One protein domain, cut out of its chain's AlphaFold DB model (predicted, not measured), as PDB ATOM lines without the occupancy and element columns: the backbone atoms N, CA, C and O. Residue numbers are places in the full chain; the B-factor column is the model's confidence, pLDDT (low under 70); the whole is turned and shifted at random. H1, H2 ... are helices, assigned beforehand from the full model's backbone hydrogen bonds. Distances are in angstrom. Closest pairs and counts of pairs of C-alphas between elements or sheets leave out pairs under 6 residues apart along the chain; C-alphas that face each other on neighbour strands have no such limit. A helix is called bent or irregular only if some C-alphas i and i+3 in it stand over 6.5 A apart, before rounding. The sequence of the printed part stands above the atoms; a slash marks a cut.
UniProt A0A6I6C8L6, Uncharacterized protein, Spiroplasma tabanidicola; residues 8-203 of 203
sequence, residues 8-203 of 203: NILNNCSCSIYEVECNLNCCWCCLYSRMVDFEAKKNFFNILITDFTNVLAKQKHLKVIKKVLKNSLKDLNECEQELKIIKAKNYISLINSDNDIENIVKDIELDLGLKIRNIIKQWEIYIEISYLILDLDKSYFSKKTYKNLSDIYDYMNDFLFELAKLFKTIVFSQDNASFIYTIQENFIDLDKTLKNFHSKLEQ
ATOM      1  N   ASN A   8     -17.487  -4.807  19.221       58.41
ATOM      2  CA  ASN A   8     -18.271  -5.717  18.387       58.41
ATOM      3  C   ASN A   8     -18.916  -5.053  17.156       58.41
ATOM      4  O   ASN A   8     -19.307  -5.753  16.226       58.41
ATOM      5  N   ILE A   9     -19.050  -3.728  17.147       61.59
ATOM      6  CA  ILE A   9     -19.655  -2.959  16.056       61.59
ATOM      7  C   ILE A   9     -18.566  -2.425  15.101       61.59
ATOM      8  O   ILE A   9     -18.834  -2.209  13.920       61.59
ATOM      9  N   LEU A  10     -17.324  -2.260  15.569       59.97
ATOM     10  CA  LEU A  10     -16.215  -1.697  14.783       59.97
ATOM     11  C   LEU A  10     -15.872  -2.525  13.538       59.97
ATOM     12  O   LEU A  10     -15.667  -1.961  12.463       59.97
ATOM     13  N   ASN A  11     -15.908  -3.853  13.642       70.44
ATOM     14  CA  ASN A  11     -15.565  -4.770  12.544       70.44
ATOM     15  C   ASN A  11     -16.562  -4.735  11.363       70.44
ATOM     16  O   ASN A  11     -16.318  -5.346  10.325       70.44
ATOM     17  N   ASN A  12     -17.682  -4.018  11.518       76.00
ATOM     18  CA  ASN A  12     -18.747  -3.847  10.529       76.00
ATOM     19  C   ASN A  12     -18.758  -2.434   9.896       76.00
ATOM     20  O   ASN A  12     -19.762  -2.014   9.309       76.00
ATOM     21  N   CYS A  13     -17.669  -1.672  10.037       74.56
ATOM     22  CA  CYS A  13     -17.587  -0.288   9.577       74.56
ATOM     23  C   CYS A  13     -16.433  -0.035   8.615       74.56
ATOM     24  O   CYS A  13     -15.344  -0.553   8.803       74.56
ATOM     25  N   SER A  14     -16.612   0.916   7.701       69.75
ATOM     26  CA  SER A  14     -15.512   1.464   6.898       69.75
ATOM     27  C   SER A  14     -14.353   2.018   7.743       69.75
ATOM     28  O   SER A  14     -13.195   1.900   7.352       69.75
ATOM     29  N   CYS A  15     -14.623   2.577   8.930       70.69
ATOM     30  CA  CYS A  15     -13.577   3.146   9.787       70.69
ATOM     31  C   CYS A  15     -12.591   2.111  10.352       70.69
ATOM     32  O   CYS A  15     -11.506   2.502  10.773       70.69
ATOM     33  N   SER A  16     -12.941   0.819  10.366       66.31
ATOM     34  CA  SER A  16     -12.007  -0.238  10.769       66.31
ATOM     35  C   SER A  16     -11.106  -0.715   9.634       66.31
ATOM     36  O   SER A  16     -10.121  -1.387   9.911       66.31
ATOM     37  N   ILE A  17     -11.404  -0.339   8.386       66.81
ATOM     38  CA  ILE A  17     -10.580  -0.662   7.213       66.81
ATOM     39  C   ILE A  17      -9.652   0.493   6.856       66.81
ATOM     40  O   ILE A  17      -8.477   0.282   6.590       66.81
ATOM     41  N   TYR A  18     -10.168   1.721   6.844       60.25
ATOM     42  CA  TYR A  18      -9.443   2.847   6.257       60.25
ATOM     43  C   TYR A  18      -8.594   3.664   7.242       60.25
ATOM     44  O   TYR A  18      -7.999   4.654   6.832       60.25
ATOM     45  N   GLU A  19      -8.584   3.317   8.535       55.72
ATOM     46  CA  GLU A  19      -7.880   4.051   9.608       55.72
ATOM     47  C   GLU A  19      -8.120   5.583   9.628       55.72
ATOM     48  O   GLU A  19      -7.367   6.332  10.248       55.72
ATOM     49  N   VAL A  20      -9.185   6.078   8.984       54.16
ATOM     50  CA  VAL A  20      -9.416   7.522   8.805       54.16
ATOM     51  C   VAL A  20      -9.910   8.156  10.102       54.16
ATOM     52  O   VAL A  20     -10.802   7.634  10.782       54.16
ATOM     53  N   GLU A  21      -9.383   9.338  10.412       53.84
ATOM     54  CA  GLU A  21      -9.980  10.235  11.397       53.84
ATOM     55  C   GLU A  21     -11.369  10.698  10.910       53.84
ATOM     56  O   GLU A  21     -11.503  11.341   9.872       53.84
ATOM     57  N   CYS A  22     -12.428  10.348  11.648       55.75
ATOM     58  CA  CYS A  22     -13.798  10.816  11.452       55.75
ATOM     59  C   CYS A  22     -13.852  12.347  11.497       55.75
ATOM     60  O   CYS A  22     -14.054  12.936  12.556       55.75
ATOM     61  N   ASN A  23     -13.748  12.987  10.336       51.41
ATOM     62  CA  ASN A  23     -14.005  14.411  10.203       51.41
ATOM     63  C   ASN A  23     -15.389  14.644   9.574       51.41
ATOM     64  O   ASN A  23     -15.714  14.145   8.498       51.41
ATOM     65  N   LEU A  24     -16.205  15.419  10.297       45.34
ATOM     66  CA  LEU A  24     -17.530  15.970   9.961       45.34
ATOM     67  C   LEU A  24     -18.714  14.998   9.778       45.34
ATOM     68  O   LEU A  24     -19.825  15.382  10.144       45.34
ATOM     69  N   ASN A  25     -18.520  13.758   9.320       54.41
ATOM     70  CA  ASN A  25     -19.575  12.733   9.264       54.41
ATOM     71  C   ASN A  25     -19.143  11.487  10.047       54.41
ATOM     72  O   ASN A  25     -18.261  10.741   9.628       54.41
ATOM     73  N   CYS A  26     -19.768  11.267  11.206       65.38
ATOM     74  CA  CYS A  26     -19.588  10.051  11.995       65.38
ATOM     75  C   CYS A  26     -19.943   8.824  11.147       65.38
ATOM     76  O   CYS A  26     -21.016   8.800  10.557       65.38
ATOM     77  N   CYS A  27     -19.078   7.806  11.115       78.81
ATOM     78  CA  CYS A  27     -19.345   6.546  10.424       78.81
ATOM     79  C   CYS A  27     -20.624   5.857  10.942       78.81
ATOM     80  O   CYS A  27     -21.138   6.199  12.014       78.81
ATOM     81  N   TRP A  28     -21.113   4.840  10.218       84.38
ATOM     82  CA  TRP A  28     -22.279   4.039  10.621       84.38
ATOM     83  C   TRP A  28     -22.248   3.644  12.099       84.38
ATOM     84  O   TRP A  28     -23.218   3.845  12.821       84.38
ATOM     85  N   CYS A  29     -21.113   3.135  12.567       81.94
ATOM     86  CA  CYS A  29     -20.969   2.630  13.924       81.94
ATOM     87  C   CYS A  29     -21.073   3.728  14.988       81.94
ATOM     88  O   CYS A  29     -21.670   3.505  16.044       81.94
ATOM     89  N   CYS A  30     -20.558   4.924  14.701       80.81
ATOM     90  CA  CYS A  30     -20.691   6.089  15.573       80.81
ATOM     91  C   CYS A  30     -22.138   6.588  15.626       80.81
ATOM     92  O   CYS A  30     -22.641   6.913  16.703       80.81
ATOM     93  N   LEU A  31     -22.814   6.657  14.474       86.25
ATOM     94  CA  LEU A  31     -24.223   7.043  14.418       86.25
ATOM     95  C   LEU A  31     -25.094   6.036  15.168       86.25
ATOM     96  O   LEU A  31     -25.830   6.403  16.079       86.25
ATOM     97  N   TYR A  32     -24.949   4.759  14.830       88.25
ATOM     98  CA  TYR A  32     -25.743   3.686  15.400       88.25
ATOM     99  C   TYR A  32     -25.528   3.545  16.912       88.25
ATOM    100  O   TYR A  32     -26.493   3.347  17.645       88.25
ATOM    101  N   SER A  33     -24.295   3.705  17.414       85.06
ATOM    102  CA  SER A  33     -24.054   3.699  18.865       85.06
ATOM    103  C   SER A  33     -24.803   4.835  19.559       85.06
ATOM    104  O   SER A  33     -25.463   4.588  20.563       85.06
ATOM    105  N   ARG A  34     -24.767   6.057  19.006       87.00
ATOM    106  CA  ARG A  34     -25.517   7.195  19.563       87.00
ATOM    107  C   ARG A  34     -27.022   6.951  19.552       87.00
ATOM    108  O   ARG A  34     -27.671   7.254  20.547       87.00
ATOM    109  N   MET A  35     -27.557   6.378  18.474       89.38
ATOM    110  CA  MET A  35     -28.970   5.998  18.384       89.38
ATOM    111  C   MET A  35     -29.350   5.006  19.487       89.38
ATOM    112  O   MET A  35     -30.262   5.274  20.264       89.38
ATOM    113  N   VAL A  36     -28.600   3.906  19.615       86.19
ATOM    114  CA  VAL A  36     -28.852   2.868  20.628       86.19
ATOM    115  C   VAL A  36     -28.728   3.418  22.046       86.19
ATOM    116  O   VAL A  36     -29.557   3.107  22.896       86.19
ATOM    117  N   ASP A  37     -27.714   4.236  22.326       85.81
ATOM    118  CA  ASP A  37     -27.521   4.802  23.661       85.81
ATOM    119  C   ASP A  37     -28.625   5.829  23.995       85.81
ATOM    120  O   ASP A  37     -29.098   5.888  25.134       85.81
ATOM    121  N   PHE A  38     -29.093   6.604  23.007       85.69
ATOM    122  CA  PHE A  38     -30.225   7.521  23.169       85.69
ATOM    123  C   PHE A  38     -31.531   6.762  23.428       85.69
ATOM    124  O   PHE A  38     -32.257   7.083  24.375       85.69
ATOM    125  N   GLU A  39     -31.799   5.724  22.635       84.88
ATOM    126  CA  GLU A  39     -32.967   4.860  22.786       84.88
ATOM    127  C   GLU A  39     -32.950   4.137  24.136       84.88
ATOM    128  O   GLU A  39     -33.950   4.157  24.847       84.88
ATOM    129  N   ALA A  40     -31.808   3.593  24.564       84.62
ATOM    130  CA  ALA A  40     -31.671   2.942  25.865       84.62
ATOM    131  C   ALA A  40     -31.909   3.916  27.032       84.62
ATOM    132  O   ALA A  40     -32.532   3.554  28.033       84.62
ATOM    133  N   LYS A  41     -31.443   5.167  26.910       85.25
ATOM    134  CA  LYS A  41     -31.614   6.196  27.945       85.25
ATOM    135  C   LYS A  41     -33.066   6.649  28.086       85.25
ATOM    136  O   LYS A  41     -33.514   6.925  29.200       85.25
ATOM    137  N   LYS A  42     -33.779   6.801  26.972       85.94
ATOM    138  CA  LYS A  42     -35.145   7.342  26.964       85.94
ATOM    139  C   LYS A  42     -36.218   6.261  27.031       85.94
ATOM    140  O   LYS A  42     -37.265   6.484  27.633       85.94
ATOM    141  N   ASN A  43     -35.951   5.111  26.424       87.19
ATOM    142  CA  ASN A  43     -36.814   3.939  26.359       87.19
ATOM    143  C   ASN A  43     -38.235   4.238  25.835       87.19
ATOM    144  O   ASN A  43     -39.202   3.579  26.222       87.19
ATOM    145  N   PHE A  44     -38.391   5.269  24.993       86.38
ATOM    146  CA  PHE A  44     -39.707   5.800  24.626       86.38
ATOM    147  C   PHE A  44     -40.550   4.797  23.826       86.38
ATOM    148  O   PHE A  44     -41.750   4.714  24.073       86.38
ATOM    149  N   PHE A  45     -39.944   3.972  22.960       88.19
ATOM    150  CA  PHE A  45     -40.673   2.975  22.167       88.19
ATOM    151  C   PHE A  45     -41.277   1.882  23.050       88.19
ATOM    152  O   PHE A  45     -42.472   1.602  22.969       88.19
ATOM    153  N   ASN A  46     -40.488   1.321  23.970       90.56
ATOM    154  CA  ASN A  46     -40.978   0.303  24.899       90.56
ATOM    155  C   ASN A  46     -42.057   0.850  25.833       90.56
ATOM    156  O   ASN A  46     -43.044   0.160  26.106       90.56
ATOM    157  N   ILE A  47     -41.901   2.090  26.316       90.94
ATOM    158  CA  ILE A  47     -42.934   2.727  27.140       90.94
ATOM    159  C   ILE A  47     -44.216   2.908  26.320       90.94
ATOM    160  O   ILE A  47     -45.292   2.572  26.811       90.94
ATOM    161  N   LEU A  48     -44.114   3.363  25.067       92.50
ATOM    162  CA  LEU A  48     -45.260   3.539  24.175       92.50
ATOM    163  C   LEU A  48     -46.012   2.221  23.934       92.50
ATOM    164  O   LEU A  48     -47.227   2.155  24.122       92.50
ATOM    165  N   ILE A  49     -45.290   1.156  23.576       93.56
ATOM    166  CA  ILE A  49     -45.865  -0.176  23.334       93.56
ATOM    167  C   ILE A  49     -46.527  -0.719  24.605       93.56
ATOM    168  O   ILE A  49     -47.610  -1.312  24.543       93.56
ATOM    169  N   THR A  50     -45.911  -0.497  25.769       94.38
ATOM    170  CA  THR A  50     -46.453  -0.923  27.066       94.38
ATOM    171  C   THR A  50     -47.754  -0.193  27.388       94.38
ATOM    172  O   THR A  50     -48.759  -0.836  27.701       94.38
ATOM    173  N   ASP A  51     -47.767   1.136  27.269       92.44
ATOM    174  CA  ASP A  51     -48.959   1.959  27.483       92.44
ATOM    175  C   ASP A  51     -50.094   1.519  26.549       92.44
ATOM    176  O   ASP A  51     -51.225   1.297  26.993       92.44
ATOM    177  N   PHE A  52     -49.783   1.303  25.271       94.69
ATOM    178  CA  PHE A  52     -50.770   0.886  24.285       94.69
ATOM    179  C   PHE A  52     -51.336  -0.506  24.568       94.69
ATOM    180  O   PHE A  52     -52.553  -0.708  24.570       94.69
ATOM    181  N   THR A  53     -50.474  -1.460  24.910       93.75
ATOM    182  CA  THR A  53     -50.896  -2.815  25.282       93.75
ATOM    183  C   THR A  53     -51.802  -2.797  26.516       93.75
ATOM    184  O   THR A  53     -52.808  -3.512  26.554       93.75
ATOM    185  N   ASN A  54     -51.505  -1.940  27.498       93.62
ATOM    186  CA  ASN A  54     -52.324  -1.773  28.698       93.62
ATOM    187  C   ASN A  54     -53.726  -1.231  28.381       93.62
ATOM    188  O   ASN A  54     -54.710  -1.705  28.955       93.62
ATOM    189  N   VAL A  55     -53.839  -0.274  27.457       93.81
ATOM    190  CA  VAL A  55     -55.138   0.236  26.986       93.81
ATOM    191  C   VAL A  55     -55.928  -0.868  26.288       93.81
ATOM    192  O   VAL A  55     -57.080  -1.130  26.642       93.81
ATOM    193  N   LEU A  56     -55.300  -1.585  25.353       92.81
ATOM    194  CA  LEU A  56     -55.950  -2.659  24.596       92.81
ATOM    195  C   LEU A  56     -56.390  -3.836  25.477       92.81
ATOM    196  O   LEU A  56     -57.373  -4.509  25.165       92.81
ATOM    197  N   ALA A  57     -55.689  -4.097  26.581       90.69
ATOM    198  CA  ALA A  57     -56.084  -5.115  27.551       90.69
ATOM    199  C   ALA A  57     -57.365  -4.731  28.314       90.69
ATOM    200  O   ALA A  57     -58.186  -5.601  28.612       90.69
ATOM    201  N   LYS A  58     -57.556  -3.438  28.602       90.62
ATOM    202  CA  LYS A  58     -58.728  -2.919  29.324       90.62
ATOM    203  C   LYS A  58     -59.947  -2.751  28.411       90.62
ATOM    204  O   LYS A  58     -61.074  -2.969  28.850       90.62
ATOM    205  N   GLN A  59     -59.733  -2.408  27.141       89.69
ATOM    206  CA  GLN A  59     -60.801  -2.048  26.208       89.69
ATOM    207  C   GLN A  59     -61.180  -3.197  25.259       89.69
ATOM    208  O   GLN A  59     -60.629  -3.358  24.171       89.69
ATOM    209  N   LYS A  60     -62.198  -3.986  25.638       84.75
ATOM    210  CA  LYS A  60     -62.660  -5.169  24.876       84.75
ATOM    211  C   LYS A  60     -63.130  -4.879  23.444       84.75
ATOM    212  O   LYS A  60     -63.135  -5.801  22.629       84.75
ATOM    213  N   HIS A  61     -63.551  -3.654  23.141       88.69
ATOM    214  CA  HIS A  61     -64.025  -3.272  21.808       88.69
ATOM    215  C   HIS A  61     -62.872  -3.045  20.810       88.69
ATOM    216  O   HIS A  61     -63.087  -3.126  19.606       88.69
ATOM    217  N   LEU A  62     -61.628  -2.888  21.281       91.25
ATOM    218  CA  LEU A  62     -60.448  -2.624  20.445       91.25
ATOM    219  C   LEU A  62     -59.752  -3.903  19.930       91.25
ATOM    220  O   LEU A  62     -58.555  -3.909  19.643       91.25
ATOM    221  N   LYS A  63     -60.487  -5.018  19.792       87.38
ATOM    222  CA  LYS A  63     -59.929  -6.314  19.344       87.38
ATOM    223  C   LYS A  63     -59.228  -6.236  17.988       87.38
ATOM    224  O   LYS A  63     -58.206  -6.891  17.803       87.38
ATOM    225  N   VAL A  64     -59.777  -5.459  17.053       89.25
ATOM    226  CA  VAL A  64     -59.192  -5.283  15.714       89.25
ATOM    227  C   VAL A  64     -57.838  -4.585  15.820       89.25
ATOM    228  O   VAL A  64     -56.854  -5.098  15.298       89.25
ATOM    229  N   ILE A  65     -57.756  -3.501  16.593       92.62
ATOM    230  CA  ILE A  65     -56.514  -2.749  16.814       92.62
ATOM    231  C   ILE A  65     -55.445  -3.627  17.464       92.62
ATOM    232  O   ILE A  65     -54.286  -3.596  17.064       92.62
ATOM    233  N   LYS A  66     -55.833  -4.504  18.397       91.25
ATOM    234  CA  LYS A  66     -54.910  -5.487  18.981       91.25
ATOM    235  C   LYS A  66     -54.279  -6.412  17.936       91.25
ATOM    236  O   LYS A  66     -53.116  -6.781  18.079       91.25
ATOM    237  N   LYS A  67     -55.028  -6.798  16.897       91.62
ATOM    238  CA  LYS A  67     -54.492  -7.597  15.785       91.62
ATOM    239  C   LYS A  67     -53.512  -6.778  14.943       91.62
ATOM    240  O   LYS A  67     -52.464  -7.309  14.599       91.62
ATOM    241  N   VAL A  68     -53.837  -5.516  14.662       94.44
ATOM    242  CA  VAL A  68     -52.954  -4.605  13.917       94.44
ATOM    243  C   VAL A  68     -51.636  -4.408  14.666       94.44
ATOM    244  O   VAL A  68     -50.593  -4.722  14.109       94.44
ATOM    245  N   LEU A  69     -51.678  -4.049  15.956       94.75
ATOM    246  CA  LEU A  69     -50.474  -3.906  16.783       94.75
ATOM    247  C   LEU A  69     -49.616  -5.178  16.774       94.75
ATOM    248  O   LEU A  69     -48.400  -5.107  16.654       94.75
ATOM    249  N   LYS A  70     -50.239  -6.359  16.883       94.44
ATOM    250  CA  LYS A  70     -49.504  -7.630  16.852       94.44
ATOM    251  C   LYS A  70     -48.772  -7.849  15.524       94.44
ATOM    252  O   LYS A  70     -47.678  -8.405  15.544       94.44
ATOM    253  N   ASN A  71     -49.373  -7.455  14.403       95.88
ATOM    254  CA  ASN A  71     -48.726  -7.541  13.096       95.88
ATOM    255  C   ASN A  71     -47.556  -6.555  13.009       95.88
ATOM    256  O   ASN A  71     -46.446  -6.997  12.753       95.88
ATOM    257  N   SER A  72     -47.758  -5.284  13.372       96.12
ATOM    258  CA  SER A  72     -46.682  -4.281  13.385       96.12
ATOM    259  C   SER A  72     -45.492  -4.714  14.253       96.12
ATOM    260  O   SER A  72     -44.342  -4.581  13.852       96.12
ATOM    261  N   LEU A  73     -45.739  -5.314  15.424       95.69
ATOM    262  CA  LEU A  73     -44.669  -5.849  16.278       95.69
ATOM    263  C   LEU A  73     -43.957  -7.069  15.669       95.69
ATOM    264  O   LEU A  73     -42.779  -7.292  15.943       95.69
ATOM    265  N   LYS A  74     -44.657  -7.876  14.864       96.88
ATOM    266  CA  LYS A  74     -44.043  -8.984  14.123       96.88
ATOM    267  C   LYS A  74     -43.109  -8.441  13.045       96.88
ATOM    268  O   LYS A  74     -41.972  -8.898  12.969       96.88
ATOM    269  N   ASP A  75     -43.573  -7.454  12.289       96.75
ATOM    270  CA  ASP A  75     -42.814  -6.815  11.211       96.75
ATOM    271  C   ASP A  75     -41.574  -6.094  11.770       96.75
ATOM    272  O   ASP A  75     -40.481  -6.193  11.209       96.75
ATOM    273  N   LEU A  76     -41.706  -5.458  12.941       95.62
ATOM    274  CA  LEU A  76     -40.584  -4.853  13.663       95.62
ATOM    275  C   LEU A  76     -39.528  -5.900  14.039       95.62
ATOM    276  O   LEU A  76     -38.347  -5.720  13.750       95.62
ATOM    277  N   ASN A  77     -39.947  -7.022  14.629       96.06
ATOM    278  CA  ASN A  77     -39.027  -8.101  14.987       96.06
ATOM    279  C   ASN A  77     -38.343  -8.711  13.749       96.06
ATOM    280  O   ASN A  77     -37.167  -9.061  13.815       96.06
ATOM    281  N   GLU A  78     -39.036  -8.829  12.614       96.38
ATOM    282  CA  GLU A  78     -38.416  -9.252  11.351       96.38
ATOM    283  C   GLU A  78     -37.321  -8.269  10.909       96.38
ATOM    284  O   GLU A  78     -36.193  -8.692  10.641       96.38
ATOM    285  N   CYS A  79     -37.598  -6.961  10.951       95.00
ATOM    286  CA  CYS A  79     -36.607  -5.925  10.652       95.00
ATOM    287  C   CYS A  79     -35.391  -5.993  11.594       95.00
ATOM    288  O   CYS A  79     -34.250  -5.885  11.139       95.00
ATOM    289  N   GLU A  80     -35.603  -6.216  12.892       92.81
ATOM    290  CA  GLU A  80     -34.521  -6.357  13.873       92.81
ATOM    291  C   GLU A  80     -33.633  -7.579  13.598       92.81
ATOM    292  O   GLU A  80     -32.404  -7.488  13.718       92.81
ATOM    293  N   GLN A  81     -34.218  -8.718  13.202       94.50
ATOM    294  CA  GLN A  81     -33.438  -9.905  12.833       94.50
ATOM    295  C   GLN A  81     -32.614  -9.667  11.564       94.50
ATOM    296  O   GLN A  81     -31.431 -10.017  11.537       94.50
ATOM    297  N   GLU A  82     -33.190  -9.030  10.541       93.69
ATOM    298  CA  GLU A  82     -32.454  -8.640   9.332       93.69
ATOM    299  C   GLU A  82     -31.254  -7.743   9.673       93.69
ATOM    300  O   GLU A  82     -30.123  -8.013   9.259       93.69
ATOM    301  N   LEU A  83     -31.468  -6.709  10.495       92.00
ATOM    302  CA  LEU A  83     -30.403  -5.795  10.904       92.00
ATOM    303  C   LEU A  83     -29.309  -6.513  11.697       92.00
ATOM    304  O   LEU A  83     -28.122  -6.227  11.523       92.00
ATOM    305  N   LYS A  84     -29.688  -7.456  12.563       90.19
ATOM    306  CA  LYS A  84     -28.743  -8.264  13.339       90.19
ATOM    307  C   LYS A  84     -27.814  -9.071  12.433       90.19
ATOM    308  O   LYS A  84     -26.618  -9.119  12.712       90.19
ATOM    309  N   ILE A  85     -28.337  -9.654  11.354       89.44
ATOM    310  CA  ILE A  85     -27.540 -10.394  10.366       89.44
ATOM    311  C   ILE A  85     -26.538  -9.455   9.686       89.44
ATOM    312  O   ILE A  85     -25.343  -9.745   9.660       89.44
ATOM    313  N   ILE A  86     -26.998  -8.299   9.197       87.06
ATOM    314  CA  ILE A  86     -26.143  -7.344   8.476       87.06
ATOM    315  C   ILE A  86     -25.032  -6.790   9.389       87.06
ATOM    316  O   ILE A  86     -23.883  -6.635   8.966       87.06
ATOM    317  N   LYS A  87     -25.347  -6.531  10.664       84.19
ATOM    318  CA  LYS A  87     -24.388  -6.044  11.669       84.19
ATOM    319  C   LYS A  87     -23.353  -7.082  12.103       84.19
ATOM    320  O   LYS A  87     -22.319  -6.694  12.635       84.19
ATOM    321  N   ALA A  88     -23.627  -8.374  11.926       83.38
ATOM    322  CA  ALA A  88     -22.722  -9.444  12.343       83.38
ATOM    323  C   ALA A  88     -21.555  -9.674  11.363       83.38
ATOM    324  O   ALA A  88     -20.630 -10.417  11.688       83.38
ATOM    325  N   LYS A  89     -21.578  -9.049  10.176       83.75
ATOM    326  CA  LYS A  89     -20.491  -9.161   9.193       83.75
ATOM    327  C   LYS A  89     -19.200  -8.534   9.730       83.75
ATOM    328  O   LYS A  89     -19.219  -7.403  10.218       83.75
ATOM    329  N   ASN A  90     -18.091  -9.260   9.585       81.88
ATOM    330  CA  ASN A  90     -16.747  -8.835   9.969       81.88
ATOM    331  C   ASN A  90     -15.901  -8.615   8.709       81.88
ATOM    332  O   ASN A  90     -15.330  -9.566   8.177       81.88
ATOM    333  N   TYR A  91     -15.816  -7.373   8.238       78.56
ATOM    334  CA  TYR A  91     -15.097  -7.074   6.998       78.56
ATOM    335  C   TYR A  91     -13.582  -7.229   7.137       78.56
ATOM    336  O   TYR A  91     -12.929  -7.589   6.168       78.56
ATOM    337  N   ILE A  92     -13.027  -7.051   8.343       77.12
ATOM    338  CA  ILE A  92     -11.590  -7.240   8.598       77.12
ATOM    339  C   ILE A  92     -11.180  -8.683   8.284       77.12
ATOM    340  O   ILE A  92     -10.150  -8.914   7.664       77.12
ATOM    341  N   SER A  93     -12.016  -9.660   8.654       76.94
ATOM    342  CA  SER A  93     -11.748 -11.078   8.375       76.94
ATOM    343  C   SER A  93     -11.806 -11.461   6.891       76.94
ATOM    344  O   SER A  93     -11.445 -12.582   6.545       76.94
ATOM    345  N   LEU A  94     -12.277 -10.556   6.028       74.00
ATOM    346  CA  LEU A  94     -12.396 -10.782   4.589       74.00
ATOM    347  C   LEU A  94     -11.181 -10.254   3.806       74.00
ATOM    348  O   LEU A  94     -11.028 -10.608   2.642       74.00
ATOM    349  N   ILE A  95     -10.312  -9.442   4.423       74.75
ATOM    350  CA  ILE A  95      -9.147  -8.835   3.762       74.75
ATOM    351  C   ILE A  95      -7.972  -9.827   3.781       74.75
ATOM    352  O   ILE A  95      -7.342 -10.004   4.822       74.75
ATOM    353  N   ASN A  96      -7.651 -10.450   2.639       66.88
ATOM    354  CA  ASN A  96      -6.463 -11.307   2.480       66.88
ATOM    355  C   ASN A  96      -5.449 -10.772   1.440       66.88
ATOM    356  O   ASN A  96      -4.317 -11.253   1.392       66.88
ATOM    357  N   SER A  97      -5.824  -9.783   0.622       60.81
ATOM    358  CA  SER A  97      -4.992  -9.139  -0.403       60.81
ATOM    359  C   SER A  97      -5.545  -7.759  -0.801       60.81
ATOM    360  O   SER A  97      -6.703  -7.450  -0.525       60.81
ATOM    361  N   ASP A  98      -4.754  -6.931  -1.496       59.66
ATOM    362  CA  ASP A  98      -5.182  -5.587  -1.939       59.66
ATOM    363  C   ASP A  98      -6.386  -5.621  -2.901       59.66
ATOM    364  O   ASP A  98      -7.240  -4.738  -2.868       59.66
ATOM    365  N   ASN A  99      -6.505  -6.679  -3.712       56.97
ATOM    366  CA  ASN A  99      -7.634  -6.882  -4.627       56.97
ATOM    367  C   ASN A  99      -8.946  -7.211  -3.875       56.97
ATOM    368  O   ASN A  99     -10.040  -7.045  -4.416       56.97
ATOM    369  N   ASP A 100      -8.849  -7.652  -2.617       69.88
ATOM    370  CA  ASP A 100     -10.007  -7.904  -1.757       69.88
ATOM    371  C   ASP A 100     -10.568  -6.597  -1.183       69.88
ATOM    372  O   ASP A 100     -11.769  -6.501  -0.938       69.88
ATOM    373  N   ILE A 101      -9.735  -5.558  -1.036       71.75
ATOM    374  CA  ILE A 101     -10.142  -4.274  -0.452       71.75
ATOM    375  C   ILE A 101     -11.203  -3.597  -1.325       71.75
ATOM    376  O   ILE A 101     -12.252  -3.223  -0.810       71.75
ATOM    377  N   GLU A 102     -10.999  -3.484  -2.642       74.25
ATOM    378  CA  GLU A 102     -11.977  -2.828  -3.529       74.25
ATOM    379  C   GLU A 102     -13.356  -3.507  -3.513       74.25
ATOM    380  O   GLU A 102     -14.388  -2.831  -3.544       74.25
ATOM    381  N   ASN A 103     -13.392  -4.838  -3.431       78.38
ATOM    382  CA  ASN A 103     -14.645  -5.592  -3.360       78.38
ATOM    383  C   ASN A 103     -15.326  -5.424  -1.996       78.38
ATOM    384  O   ASN A 103     -16.526  -5.159  -1.931       78.38
ATOM    385  N   ILE A 104     -14.555  -5.481  -0.909       79.75
ATOM    386  CA  ILE A 104     -15.059  -5.286   0.456       79.75
ATOM    387  C   ILE A 104     -15.654  -3.888   0.638       79.75
ATOM    388  O   ILE A 104     -16.639  -3.712   1.352       79.75
ATOM    389  N   VAL A 105     -15.090  -2.884  -0.026       77.75
ATOM    390  CA  VAL A 105     -15.595  -1.510   0.020       77.75
ATOM    391  C   VAL A 105     -16.984  -1.412  -0.598       77.75
ATOM    392  O   VAL A 105     -17.885  -0.851   0.027       77.75
ATOM    393  N   LYS A 106     -17.191  -2.024  -1.769       79.38
ATOM    394  CA  LYS A 106     -18.517  -2.097  -2.401       79.38
ATOM    395  C   LYS A 106     -19.527  -2.816  -1.503       79.38
ATOM    396  O   LYS A 106     -20.660  -2.355  -1.368       79.38
ATOM    397  N   ASP A 107     -19.109  -3.892  -0.839       84.25
ATOM    398  CA  ASP A 107     -19.958  -4.623   0.107       84.25
ATOM    399  C   ASP A 107     -20.331  -3.773   1.330       84.25
ATOM    400  O   ASP A 107     -21.484  -3.786   1.768       84.25
ATOM    401  N   ILE A 108     -19.389  -2.990   1.867       83.94
ATOM    402  CA  ILE A 108     -19.642  -2.068   2.982       83.94
ATOM    403  C   ILE A 108     -20.645  -0.989   2.595       83.94
ATOM    404  O   ILE A 108     -21.528  -0.669   3.394       83.94
ATOM    405  N   GLU A 109     -20.511  -0.415   1.403       83.19
ATOM    406  CA  GLU A 109     -21.423   0.611   0.897       83.19
ATOM    407  C   GLU A 109     -22.835   0.061   0.679       83.19
ATOM    408  O   GLU A 109     -23.818   0.676   1.106       83.19
ATOM    409  N   LEU A 110     -22.947  -1.129   0.084       87.44
ATOM    410  CA  LEU A 110     -24.225  -1.817  -0.074       87.44
ATOM    411  C   LEU A 110     -24.867  -2.092   1.291       87.44
ATOM    412  O   LEU A 110     -26.036  -1.768   1.519       87.44
ATOM    413  N   ASP A 111     -24.095  -2.642   2.225       89.62
ATOM    414  CA  ASP A 111     -24.572  -2.941   3.567       89.62
ATOM    415  C   ASP A 111     -24.931  -1.671   4.348       89.62
ATOM    416  O   ASP A 111     -25.875  -1.702   5.136       89.62
ATOM    417  N   LEU A 112     -24.240  -0.545   4.132       88.69
ATOM    418  CA  LEU A 112     -24.625   0.760   4.681       88.69
ATOM    419  C   LEU A 112     -26.026   1.155   4.211       88.69
ATOM    420  O   LEU A 112     -26.877   1.483   5.039       88.69
ATOM    421  N   GLY A 113     -26.293   1.068   2.908       91.31
ATOM    422  CA  GLY A 113     -27.622   1.351   2.372       91.31
ATOM    423  C   GLY A 113     -28.690   0.412   2.943       91.31
ATOM    424  O   GLY A 113     -29.772   0.865   3.312       91.31
ATOM    425  N   LEU A 114     -28.384  -0.881   3.103       92.94
ATOM    426  CA  LEU A 114     -29.308  -1.855   3.693       92.94
ATOM    427  C   LEU A 114     -29.592  -1.563   5.173       92.94
ATOM    428  O   LEU A 114     -30.747  -1.638   5.593       92.94
ATOM    429  N   LYS A 115     -28.573  -1.178   5.951       93.44
ATOM    430  CA  LYS A 115     -28.715  -0.762   7.358       93.44
ATOM    431  C   LYS A 115     -29.619   0.465   7.483       93.44
ATOM    432  O   LYS A 115     -30.538   0.463   8.297       93.44
ATOM    433  N   ILE A 116     -29.391   1.482   6.648       94.06
ATOM    434  CA  ILE A 116     -30.199   2.711   6.613       94.06
ATOM    435  C   ILE A 116     -31.644   2.390   6.229       94.06
ATOM    436  O   ILE A 116     -32.569   2.776   6.939       94.06
ATOM    437  N   ARG A 117     -31.846   1.622   5.151       94.25
ATOM    438  CA  ARG A 117     -33.177   1.191   4.709       94.25
ATOM    439  C   ARG A 117     -33.921   0.439   5.809       94.25
ATOM    440  O   ARG A 117     -35.114   0.653   5.990       94.25
ATOM    441  N   ASN A 118     -33.233  -0.446   6.524       95.44
ATOM    442  CA  ASN A 118     -33.829  -1.212   7.607       95.44
ATOM    443  C   ASN A 118     -34.233  -0.310   8.789       95.44
ATOM    444  O   ASN A 118     -35.350  -0.446   9.276       95.44
ATOM    445  N   ILE A 119     -33.404   0.667   9.184       94.88
ATOM    446  CA  ILE A 119     -33.795   1.666  10.197       94.88
ATOM    447  C   ILE A 119     -35.038   2.444   9.762       94.88
ATOM    448  O   ILE A 119     -35.962   2.586  10.559       94.88
ATOM    449  N   ILE A 120     -35.073   2.929   8.516       95.69
ATOM    450  CA  ILE A 120     -36.216   3.692   7.994       95.69
ATOM    451  C   ILE A 120     -37.504   2.871   8.121       95.69
ATOM    452  O   ILE A 120     -38.477   3.363   8.679       95.69
ATOM    453  N   LYS A 121     -37.477   1.593   7.720       95.94
ATOM    454  CA  LYS A 121     -38.623   0.685   7.878       95.94
ATOM    455  C   LYS A 121     -39.068   0.530   9.332       95.94
ATOM    456  O   LYS A 121     -40.259   0.558   9.619       95.94
ATOM    457  N   GLN A 122     -38.128   0.371  10.266       95.56
ATOM    458  CA  GLN A 122     -38.476   0.289  11.689       95.56
ATOM    459  C   GLN A 122     -39.170   1.573  12.162       95.56
ATOM    460  O   GLN A 122     -40.155   1.511  12.895       95.56
ATOM    461  N   TRP A 123     -38.688   2.740  11.727       96.62
ATOM    462  CA  TRP A 123     -39.304   4.021  12.066       96.62
ATOM    463  C   TRP A 123     -40.693   4.196  11.461       96.62
ATOM    464  O   TRP A 123     -41.582   4.666  12.164       96.62
ATOM    465  N   GLU A 124     -40.912   3.764  10.219       96.06
ATOM    466  CA  GLU A 124     -42.246   3.729   9.606       96.06
ATOM    467  C   GLU A 124     -43.219   2.916  10.471       96.06
ATOM    468  O   GLU A 124     -44.271   3.426  10.851       96.06
ATOM    469  N   ILE A 125     -42.823   1.713  10.901       96.25
ATOM    470  CA  ILE A 125     -43.639   0.858  11.780       96.25
ATOM    471  C   ILE A 125     -43.925   1.546  13.125       96.25
ATOM    472  O   ILE A 125     -45.045   1.498  13.640       96.25
ATOM    473  N   TYR A 126     -42.935   2.215  13.720       96.06
ATOM    474  CA  TYR A 126     -43.149   2.969  14.955       96.06
ATOM    475  C   TYR A 126     -44.118   4.146  14.771       96.06
ATOM    476  O   TYR A 126     -44.932   4.409  15.664       96.06
ATOM    477  N   ILE A 127     -44.073   4.837  13.629       96.25
ATOM    478  CA  ILE A 127     -45.025   5.903  13.299       96.25
ATOM    479  C   ILE A 127     -46.425   5.319  13.074       96.25
ATOM    480  O   ILE A 127     -47.399   5.881  13.568       96.25
ATOM    481  N   GLU A 128     -46.555   4.163  12.421       94.75
ATOM    482  CA  GLU A 128     -47.839   3.465  12.274       94.75
ATOM    483  C   GLU A 128     -48.460   3.126  13.633       94.75
ATOM    484  O   GLU A 128     -49.626   3.438  13.884       94.75
ATOM    485  N   ILE A 129     -47.675   2.549  14.551       95.50
ATOM    486  CA  ILE A 129     -48.123   2.274  15.924       95.50
ATOM    487  C   ILE A 129     -48.542   3.575  16.619       95.50
ATOM    488  O   ILE A 129     -49.561   3.612  17.313       95.50
ATOM    489  N   SER A 130     -47.783   4.649  16.412       96.00
ATOM    490  CA  SER A 130     -48.085   5.968  16.964       96.00
ATOM    491  C   SER A 130     -49.403   6.527  16.426       96.00
ATOM    492  O   SER A 130     -50.198   7.066  17.198       96.00
ATOM    493  N   TYR A 131     -49.702   6.339  15.139       95.06
ATOM    494  CA  TYR A 131     -50.984   6.732  14.563       95.06
ATOM    495  C   TYR A 131     -52.160   5.984  15.176       95.06
ATOM    496  O   TYR A 131     -53.165   6.621  15.486       95.06
ATOM    497  N   LEU A 132     -52.019   4.684  15.446       94.12
ATOM    498  CA  LEU A 132     -53.070   3.927  16.132       94.12
ATOM    499  C   LEU A 132     -53.404   4.515  17.510       94.12
ATOM    500  O   LEU A 132     -54.547   4.429  17.944       94.12
ATOM    501  N   ILE A 133     -52.423   5.101  18.200       94.31
ATOM    502  CA  ILE A 133     -52.630   5.775  19.488       94.31
ATOM    503  C   ILE A 133     -53.314   7.130  19.288       94.31
ATOM    504  O   ILE A 133     -54.231   7.461  20.037       94.31
ATOM    505  N   LEU A 134     -52.899   7.902  18.280       93.94
ATOM    506  CA  LEU A 134     -53.489   9.210  17.973       93.94
ATOM    507  C   LEU A 134     -54.931   9.127  17.458       93.94
ATOM    508  O   LEU A 134     -55.698  10.058  17.674       93.94
ATOM    509  N   ASP A 135     -55.300   8.028  16.800       92.25
ATOM    510  CA  ASP A 135     -56.659   7.787  16.294       92.25
ATOM    511  C   ASP A 135     -57.640   7.288  17.363       92.25
ATOM    512  O   ASP A 135     -58.840   7.160  17.113       92.25
ATOM    513  N   LEU A 136     -57.144   6.985  18.560       92.00
ATOM    514  CA  LEU A 136     -57.966   6.577  19.687       92.00
ATOM    515  C   LEU A 136     -58.426   7.773  20.520       92.00
ATOM    516  O   LEU A 136     -57.833   8.849  20.512       92.00
ATOM    517  N   ASP A 137     -59.492   7.554  21.292       89.06
ATOM    518  CA  ASP A 137     -59.998   8.556  22.226       89.06
ATOM    519  C   ASP A 137     -58.893   8.994  23.205       89.06
ATOM    520  O   ASP A 137     -58.275   8.161  23.883       89.06
ATOM    521  N   LYS A 138     -58.665  10.314  23.301       90.25
ATOM    522  CA  LYS A 138     -57.608  10.905  24.138       90.25
ATOM    523  C   LYS A 138     -57.732  10.516  25.615       90.25
ATOM    524  O   LYS A 138     -56.729  10.492  26.326       90.25
ATOM    525  N   SER A 139     -58.932  10.169  26.084       91.19
ATOM    526  CA  SER A 139     -59.178   9.705  27.456       91.19
ATOM    527  C   SER A 139     -58.512   8.365  27.790       91.19
ATOM    528  O   SER A 139     -58.341   8.047  28.969       91.19
ATOM    529  N   TYR A 140     -58.107   7.578  26.789       93.25
ATOM    530  CA  TYR A 140     -57.438   6.296  27.010       93.25
ATOM    531  C   TYR A 140     -55.969   6.434  27.407       93.25
ATOM    532  O   TYR A 140     -55.435   5.529  28.054       93.25
ATOM    533  N   PHE A 141     -55.322   7.544  27.053       94.12
ATOM    534  CA  PHE A 141     -53.883   7.718  27.209       94.12
ATOM    535  C   PHE A 141     -53.531   8.869  28.142       94.12
ATOM    536  O   PHE A 141     -54.264   9.838  28.323       94.12
ATOM    537  N   SER A 142     -52.365   8.756  28.770       92.38
ATOM    538  CA  SER A 142     -51.877   9.782  29.683       92.38
ATOM    539  C   SER A 142     -51.169  10.903  28.923       92.38
ATOM    540  O   SER A 142     -50.597  10.679  27.857       92.38
ATOM    541  N   LYS A 143     -51.066  12.097  29.527       92.50
ATOM    542  CA  LYS A 143     -50.201  13.177  29.009       92.50
ATOM    543  C   LYS A 143     -48.752  12.721  28.784       92.50
ATOM    544  O   LYS A 143     -48.087  13.209  27.877       92.50
ATOM    545  N   LYS A 144     -48.260  11.775  29.596       92.06
ATOM    546  CA  LYS A 144     -46.918  11.198  29.447       92.06
ATOM    547  C   LYS A 144     -46.785  10.403  28.145       92.06
ATOM    548  O   LYS A 144     -45.747  10.491  27.506       92.06
ATOM    549  N   THR A 145     -47.828   9.685  27.733       93.88
ATOM    550  CA  THR A 145     -47.843   8.938  26.469       93.88
ATOM    551  C   THR A 145     -47.691   9.892  25.279       93.88
ATOM    552  O   THR A 145     -46.836   9.669  24.430       93.88
ATOM    553  N   TYR A 146     -48.422  11.010  25.266       94.00
ATOM    554  CA  TYR A 146     -48.278  12.040  24.227       94.00
ATOM    555  C   TYR A 146     -46.907  12.723  24.245       94.00
ATOM    556  O   TYR A 146     -46.328  12.967  23.192       94.00
ATOM    557  N   LYS A 147     -46.339  12.965  25.433       93.06
ATOM    558  CA  LYS A 147     -44.954  13.442  25.537       93.06
ATOM    559  C   LYS A 147     -43.966  12.451  24.913       93.06
ATOM    560  O   LYS A 147     -43.075  12.874  24.193       93.06
ATOM    561  N   ASN A 148     -44.137  11.149  25.147       92.81
ATOM    562  CA  ASN A 148     -43.281  10.136  24.527       92.81
ATOM    563  C   ASN A 148     -43.424  10.108  23.000       92.81
ATOM    564  O   ASN A 148     -42.436   9.875  22.317       92.81
ATOM    565  N   LEU A 149     -44.626  10.345  22.464       95.62
ATOM    566  CA  LEU A 149     -44.828  10.474  21.018       95.62
ATOM    567  C   LEU A 149     -44.074  11.680  20.438       95.62
ATOM    568  O   LEU A 149     -43.465  11.560  19.379       95.62
ATOM    569  N   SER A 150     -44.063  12.812  21.150       95.00
ATOM    570  CA  SER A 150     -43.237  13.972  20.780       95.00
ATOM    571  C   SER A 150     -41.744  13.640  20.836       95.00
ATOM    572  O   SER A 150     -41.034  13.903  19.875       95.00
ATOM    573  N   ASP A 151     -41.283  12.989  21.912       93.19
ATOM    574  CA  ASP A 151     -39.880  12.570  22.049       93.19
ATOM    575  C   ASP A 151     -39.461  11.602  20.913       93.19
ATOM    576  O   ASP A 151     -38.308  11.628  20.482       93.19
ATOM    577  N   ILE A 152     -40.381  10.759  20.416       94.62
ATOM    578  CA  ILE A 152     -40.169   9.890  19.243       94.62
ATOM    579  C   ILE A 152     -39.997  10.713  17.967       94.62
ATOM    580  O   ILE A 152     -39.072  10.449  17.200       94.62
ATOM    581  N   TYR A 153     -40.883  11.685  17.734       95.44
ATOM    582  CA  TYR A 153     -40.791  12.574  16.577       95.44
ATOM    583  C   TYR A 153     -39.451  13.314  16.561       95.44
ATOM    584  O   TYR A 153     -38.739  13.248  15.558       95.44
ATOM    585  N   ASP A 154     -39.082  13.943  17.681       93.38
ATOM    586  CA  ASP A 154     -37.838  14.708  17.806       93.38
ATOM    587  C   ASP A 154     -36.622  13.812  17.538       93.38
ATOM    588  O   ASP A 154     -35.755  14.152  16.735       93.38
ATOM    589  N   TYR A 155     -36.605  12.612  18.131       93.69
ATOM    590  CA  TYR A 155     -35.567  11.614  17.887       93.69
ATOM    591  C   TYR A 155     -35.436  11.257  16.401       93.69
ATOM    592  O   TYR A 155     -34.336  11.294  15.849       93.69
ATOM    593  N   MET A 156     -36.540  10.899  15.743       95.56
ATOM    594  CA  MET A 156     -36.501  10.509  14.333       95.56
ATOM    595  C   MET A 156     -36.057  11.674  13.452       95.56
ATOM    596  O   MET A 156     -35.223  11.481  12.574       95.56
ATOM    597  N   ASN A 157     -36.567  12.878  13.704       93.19
ATOM    598  CA  ASN A 157     -36.227  14.071  12.940       93.19
ATOM    599  C   ASN A 157     -34.734  14.428  13.059       93.19
ATOM    600  O   ASN A 157     -34.078  14.668  12.042       93.19
ATOM    601  N   ASP A 158     -34.176  14.380  14.272       90.88
ATOM    602  CA  ASP A 158     -32.755  14.648  14.521       90.88
ATOM    603  C   ASP A 158     -31.854  13.639  13.791       90.88
ATOM    604  O   ASP A 158     -30.915  14.011  13.077       90.88
ATOM    605  N   PHE A 159     -32.158  12.344  13.917       92.88
ATOM    606  CA  PHE A 159     -31.332  11.287  13.335       92.88
ATOM    607  C   PHE A 159     -31.567  11.079  11.829       92.88
ATOM    608  O   PHE A 159     -30.671  10.568  11.152       92.88
ATOM    609  N   LEU A 160     -32.706  11.505  11.267       93.44
ATOM    610  CA  LEU A 160     -32.989  11.409   9.828       93.44
ATOM    611  C   LEU A 160     -31.940  12.159   9.004       93.44
ATOM    612  O   LEU A 160     -31.422  11.641   8.014       93.44
ATOM    613  N   PHE A 161     -31.589  13.368   9.441       89.56
ATOM    614  CA  PHE A 161     -30.588  14.186   8.766       89.56
ATOM    615  C   PHE A 161     -29.190  13.559   8.835       89.56
ATOM    616  O   PHE A 161     -28.431  13.594   7.863       89.56
ATOM    617  N   GLU A 162     -28.849  12.948   9.967       89.62
ATOM    618  CA  GLU A 162     -27.577  12.248  10.134       89.62
ATOM    619  C   GLU A 162     -27.494  10.972   9.279       89.62
ATOM    620  O   GLU A 162     -26.459  10.715   8.656       89.62
ATOM    621  N   LEU A 163     -28.592  10.216   9.167       92.31
ATOM    622  CA  LEU A 163     -28.697   9.073   8.256       92.31
ATOM    623  C   LEU A 163     -28.555   9.508   6.796       92.31
ATOM    624  O   LEU A 163     -27.831   8.862   6.042       92.31
ATOM    625  N   ALA A 164     -29.182  10.617   6.397       91.69
ATOM    626  CA  ALA A 164     -29.064  11.147   5.041       91.69
ATOM    627  C   ALA A 164     -27.622  11.578   4.710       91.69
ATOM    628  O   ALA A 164     -27.133  11.332   3.604       91.69
ATOM    629  N   LYS A 165     -26.904  12.169   5.675       88.69
ATOM    630  CA  LYS A 165     -25.474  12.496   5.530       88.69
ATOM    631  C   LYS A 165     -24.613  11.257   5.315       88.69
ATOM    632  O   LYS A 165     -23.740  11.293   4.453       88.69
ATOM    633  N   LEU A 166     -24.860  10.189   6.076       87.75
ATOM    634  CA  LEU A 166     -24.189   8.905   5.876       87.75
ATOM    635  C   LEU A 166     -24.541   8.289   4.527       87.75
ATOM    636  O   LEU A 166     -23.660   7.846   3.806       87.75
ATOM    637  N   PHE A 167     -25.816   8.288   4.154       90.62
ATOM    638  CA  PHE A 167     -26.259   7.740   2.878       90.62
ATOM    639  C   PHE A 167     -25.577   8.428   1.688       90.62
ATOM    640  O   PHE A 167     -25.174   7.767   0.736       90.62
ATOM    641  N   LYS A 168     -25.363   9.748   1.771       89.06
ATOM    642  CA  LYS A 168     -24.666  10.527   0.738       89.06
ATOM    643  C   LYS A 168     -23.211  10.086   0.509       89.06
ATOM    644  O   LYS A 168     -22.640  10.453  -0.513       89.06
ATOM    645  N   THR A 169     -22.598   9.336   1.429       84.50
ATOM    646  CA  THR A 169     -21.231   8.828   1.237       84.50
ATOM    647  C   THR A 169     -21.169   7.585   0.356       84.50
ATOM    648  O   THR A 169     -20.071   7.201  -0.020       84.50
ATOM    649  N   ILE A 170     -22.303   6.946   0.045       86.38
ATOM    650  CA  ILE A 170     -22.358   5.801  -0.871       86.38
ATOM    651  C   ILE A 170     -22.040   6.291  -2.286       86.38
ATOM    652  O   ILE A 170     -22.712   7.190  -2.802       86.38
ATOM    653  N   VAL A 171     -21.028   5.700  -2.925       84.44
ATOM    654  CA  VAL A 171     -20.646   6.063  -4.292       84.44
ATOM    655  C   VAL A 171     -21.715   5.592  -5.279       84.44
ATOM    656  O   VAL A 171     -22.094   4.422  -5.320       84.44
ATOM    657  N   PHE A 172     -22.201   6.514  -6.109       85.50
ATOM    658  CA  PHE A 172     -23.148   6.195  -7.172       85.50
ATOM    659  C   PHE A 172     -22.448   5.485  -8.336       85.50
ATOM    660  O   PHE A 172     -21.460   5.983  -8.878       85.50
ATOM    661  N   SER A 173     -23.007   4.358  -8.769       85.56
ATOM    662  CA  SER A 173     -22.616   3.622  -9.967       85.56
ATOM    663  C   SER A 173     -23.857   3.181 -10.749       85.56
ATOM    664  O   SER A 173     -24.977   3.209 -10.241       85.56
ATOM    665  N   GLN A 174     -23.684   2.757 -12.005       86.25
ATOM    666  CA  GLN A 174     -24.811   2.200 -12.764       86.25
ATOM    667  C   GLN A 174     -25.362   0.921 -12.117       86.25
ATOM    668  O   GLN A 174     -26.574   0.715 -12.117       86.25
ATOM    669  N   ASP A 175     -24.490   0.121 -11.502       84.12
ATOM    670  CA  ASP A 175     -24.853  -1.155 -10.882       84.12
ATOM    671  C   ASP A 175     -25.714  -0.977  -9.621       84.12
ATOM    672  O   ASP A 175     -26.558  -1.823  -9.325       84.12
ATOM    673  N   ASN A 176     -25.544   0.129  -8.884       86.69
ATOM    674  CA  ASN A 176     -26.296   0.407  -7.655       86.69
ATOM    675  C   ASN A 176     -27.340   1.531  -7.793       86.69
ATOM    676  O   ASN A 176     -28.021   1.850  -6.817       86.69
ATOM    677  N   ALA A 177     -27.528   2.093  -8.991       90.12
ATOM    678  CA  ALA A 177     -28.415   3.232  -9.220       90.12
ATOM    679  C   ALA A 177     -29.848   2.981  -8.720       90.12
ATOM    680  O   ALA A 177     -30.385   3.770  -7.948       90.12
ATOM    681  N   SER A 178     -30.451   1.849  -9.104       92.19
ATOM    682  CA  SER A 178     -31.816   1.477  -8.688       92.19
ATOM    683  C   SER A 178     -31.956   1.367  -7.163       92.19
ATOM    684  O   SER A 178     -32.926   1.842  -6.567       92.19
ATOM    685  N   PHE A 179     -30.942   0.796  -6.509       91.75
ATOM    686  CA  PHE A 179     -30.891   0.673  -5.057       91.75
ATOM    687  C   PHE A 179     -30.805   2.042  -4.370       91.75
ATOM    688  O   PHE A 179     -31.553   2.301  -3.427       91.75
ATOM    689  N   ILE A 180     -29.945   2.931  -4.874       92.31
ATOM    690  CA  ILE A 180     -29.808   4.297  -4.361       92.31
ATOM    691  C   ILE A 180     -31.125   5.062  -4.510       92.31
ATOM    692  O   ILE A 180     -31.581   5.654  -3.533       92.31
ATOM    693  N   TYR A 181     -31.768   5.013  -5.681       94.25
ATOM    694  CA  TYR A 181     -33.045   5.698  -5.904       94.25
ATOM    695  C   TYR A 181     -34.140   5.204  -4.960       94.25
ATOM    696  O   TYR A 181     -34.824   6.017  -4.348       94.25
ATOM    697  N   THR A 182     -34.229   3.890  -4.744       94.81
ATOM    698  CA  THR A 182     -35.197   3.316  -3.797       94.81
ATOM    699  C   THR A 182     -34.990   3.865  -2.380       94.81
ATOM    700  O   THR A 182     -35.945   4.185  -1.680       94.81
ATOM    701  N   ILE A 183     -33.740   3.995  -1.922       94.19
ATOM    702  CA  ILE A 183     -33.469   4.534  -0.581       94.19
ATOM    703  C   ILE A 183     -33.763   6.039  -0.520       94.19
ATOM    704  O   ILE A 183     -34.278   6.512   0.493       94.19
ATOM    705  N   GLN A 184     -33.479   6.793  -1.585       95.00
ATOM    706  CA  GLN A 184     -33.840   8.213  -1.667       95.00
ATOM    707  C   GLN A 184     -35.353   8.421  -1.566       95.00
ATOM    708  O   GLN A 184     -35.791   9.289  -0.813       95.00
ATOM    709  N   GLU A 185     -36.139   7.613  -2.277       94.69
ATOM    710  CA  GLU A 185     -37.601   7.628  -2.183       94.69
ATOM    711  C   GLU A 185     -38.062   7.334  -0.752       94.69
ATOM    712  O   GLU A 185     -38.824   8.119  -0.192       94.69
ATOM    713  N   ASN A 186     -37.496   6.309  -0.106       94.75
ATOM    714  CA  ASN A 186     -37.792   5.997   1.294       94.75
ATOM    715  C   ASN A 186     -37.503   7.174   2.248       94.75
ATOM    716  O   ASN A 186     -38.284   7.430   3.159       94.75
ATOM    717  N   PHE A 187     -36.405   7.917   2.057       95.81
ATOM    718  CA  PHE A 187     -36.132   9.122   2.854       95.81
ATOM    719  C   PHE A 187     -37.192  10.207   2.641       95.81
ATOM    720  O   PHE A 187     -37.639  10.828   3.605       95.81
ATOM    721  N   ILE A 188     -37.580  10.446   1.386       94.75
ATOM    722  CA  ILE A 188     -38.577  11.458   1.026       94.75
ATOM    723  C   ILE A 188     -39.941  11.098   1.619       94.75
ATOM    724  O   ILE A 188     -40.634  11.962   2.160       94.75
ATOM    725  N   ASP A 189     -40.338   9.833   1.525       95.00
ATOM    726  CA  ASP A 189     -41.628   9.376   2.028       95.00
ATOM    727  C   ASP A 189     -41.666   9.331   3.556       95.00
ATOM    728  O   ASP A 189     -42.667   9.743   4.151       95.00
ATOM    729  N   LEU A 190     -40.560   8.966   4.209       95.38
ATOM    730  CA  LEU A 190     -40.436   9.069   5.658       95.38
ATOM    731  C   LEU A 190     -40.496  10.530   6.140       95.38
ATOM    732  O   LEU A 190     -41.200  10.809   7.106       95.38
ATOM    733  N   ASP A 191     -39.827  11.475   5.469       96.00
ATOM    734  CA  ASP A 191     -39.895  12.910   5.810       96.00
ATOM    735  C   ASP A 191     -41.335  13.445   5.729       96.00
ATOM    736  O   ASP A 191     -41.826  14.092   6.659       96.00
ATOM    737  N   LYS A 192     -42.065  13.112   4.656       95.81
ATOM    738  CA  LYS A 192     -43.499  13.441   4.546       95.81
ATOM    739  C   LYS A 192     -44.303  12.808   5.683       95.81
ATOM    740  O   LYS A 192     -45.155  13.464   6.279       95.81
ATOM    741  N   THR A 193     -44.032  11.541   5.984       95.88
ATOM    742  CA  THR A 193     -44.734  10.784   7.025       95.88
ATOM    743  C   THR A 193     -44.498  11.384   8.412       95.88
ATOM    744  O   THR A 193     -45.456  11.541   9.169       95.88
ATOM    745  N   LEU A 194     -43.271  11.812   8.716       95.50
ATOM    746  CA  LEU A 194     -42.908  12.503   9.956       95.50
ATOM    747  C   LEU A 194     -43.574  13.876  10.079       95.50
ATOM    748  O   LEU A 194     -44.085  14.210  11.146       95.50
ATOM    749  N   LYS A 195     -43.638  14.656   8.995       95.12
ATOM    750  CA  LYS A 195     -44.350  15.948   8.976       95.12
ATOM    751  C   LYS A 195     -45.848  15.785   9.227       95.12
ATOM    752  O   LYS A 195     -46.438  16.546   9.998       95.12
ATOM    753  N   ASN A 196     -46.461  14.770   8.621       95.44
ATOM    754  CA  ASN A 196     -47.860  14.427   8.871       95.44
ATOM    755  C   ASN A 196     -48.074  13.963  10.318       95.44
ATOM    756  O   ASN A 196     -49.053  14.359  10.952       95.44
ATOM    757  N   PHE A 197     -47.142  13.174  10.857       96.12
ATOM    758  CA  PHE A 197     -47.200  12.690  12.234       96.12
ATOM    759  C   PHE A 197     -47.140  13.850  13.228       96.12
ATOM    760  O   PHE A 197     -47.990  13.938  14.113       96.12
ATOM    761  N   HIS A 198     -46.215  14.788  13.020       95.44
ATOM    762  CA  HIS A 198     -46.109  16.008  13.816       95.44
ATOM    763  C   HIS A 198     -47.394  16.839  13.763       95.44
ATOM    764  O   HIS A 198     -47.961  17.173  14.798       95.44
ATOM    765  N   SER A 199     -47.932  17.059  12.560       94.56
ATOM    766  CA  SER A 199     -49.181  17.810  12.376       94.56
ATOM    767  C   SER A 199     -50.368  17.178  13.111       94.56
ATOM    768  O   SER A 199     -51.272  17.885  13.548       94.56
ATOM    769  N   LYS A 200     -50.394  15.846  13.241       94.12
ATOM    770  CA  LYS A 200     -51.441  15.121  13.973       94.12
ATOM    771  C   LYS A 200     -51.220  15.130  15.487       94.12
ATOM    772  O   LYS A 200     -52.190  15.065  16.231       94.12
ATOM    773  N   LEU A 201     -49.969  15.212  15.946       92.56
ATOM    774  CA  LEU A 201     -49.639  15.369  17.365       92.56
ATOM    775  C   LEU A 201     -50.091  16.720  17.929       92.56
ATOM    776  O   LEU A 201     -50.429  16.798  19.109       92.56
ATOM    777  N   GLU A 202     -50.090  17.767  17.103       88.31
ATOM    778  CA  GLU A 202     -50.468  19.129  17.505       88.31
ATOM    779  C   GLU A 202     -51.992  19.375  17.559       88.31
ATOM    780  O   GLU A 202     -52.424  20.401  18.088       88.31
ATOM    781  N   GLN A 203     -52.811  18.445  17.047       80.12
ATOM    782  CA  GLN A 203     -54.287  18.494  17.066       80.12
ATOM    783  C   GLN A 203     -54.870  17.910  18.362       80.12
ATOM    784  O   GLN A 203     -55.856  18.448  18.918       80.12
TER     785      GLN A 203
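Overview. This is residues 8 to 203 of the 203 residues of an uncharacterized protein of Spiroplasma tabanidicola (UniProt A0A6I6C8L6). The domain is a rod-shaped, up-and-down bundle of helices H2 to H6, each running against the one before it, with H4, the longest, nearest the middle and H3, H5 and H6 packed along it. H1 packs side by side with residues 159 to 166 of H5, H2 crosses H5 at a steep tilt near residues 145 to 152 and goes on to meet H3 in a hairpin, and residues 8 to 27, with no named element, loop about one end of H1. The printed part has 196 residues with six named helices, H1 to H6 in chain order, and no named strand: all helix. It is compact, with a radius of gyration of the C-alphas of 19.1 A and spans of 63 by 29 by 28 A.

Arrangement. Along the printed part come H1, residues 28 to 42, H2, 44 to 58, H3, 60 to 87, H4, 98 to 134, H5, 143 to 167, and H6, 177 to 201. H1 touches residues 159 to 166 of H5 alone, closest at C-alphas 28 and 166, 7.1 A. H2 touches residues 145 to 152 of H5 alone, closest at C-alphas 44 and 148, 5.6 A, at a steep tilt of 40 degrees. The hairpin of H3 and H4 has a shallow tilt of 12 degrees; its closest C-alphas, 76 and 122, are 5.9 A apart. H6 touches H4, closest at C-alphas 117 and 183, 6.3 A. H3 and H6 are apart. Every O i to N i+4 pair is within hydrogen-bond range in H1, H2 and H6, against 22 of 24 in H3, 31 of 33 in H4 and 19 of 21 in H5.

Along the chain. H1 begins at C-alpha 28 (-22.279, 4.039, 10.621) and H6 ends at C-alpha 201 (-49.639, 15.369, 17.365). First to last C-alpha, H3 measures 40.5 A, H4 54.3 A, H5 35.9 A and H6 36.1 A. H3 is irregular, with C-alphas 61 and 64 8.0 A apart.

Size, cuts and confidence. The farthest C-alphas, 97 and 139, are 63.8 A apart. The printed part has no cut, and no link is long. Confidence is under 70 at residues 8 to 10, 14, 16 to 26 and 96 to 100.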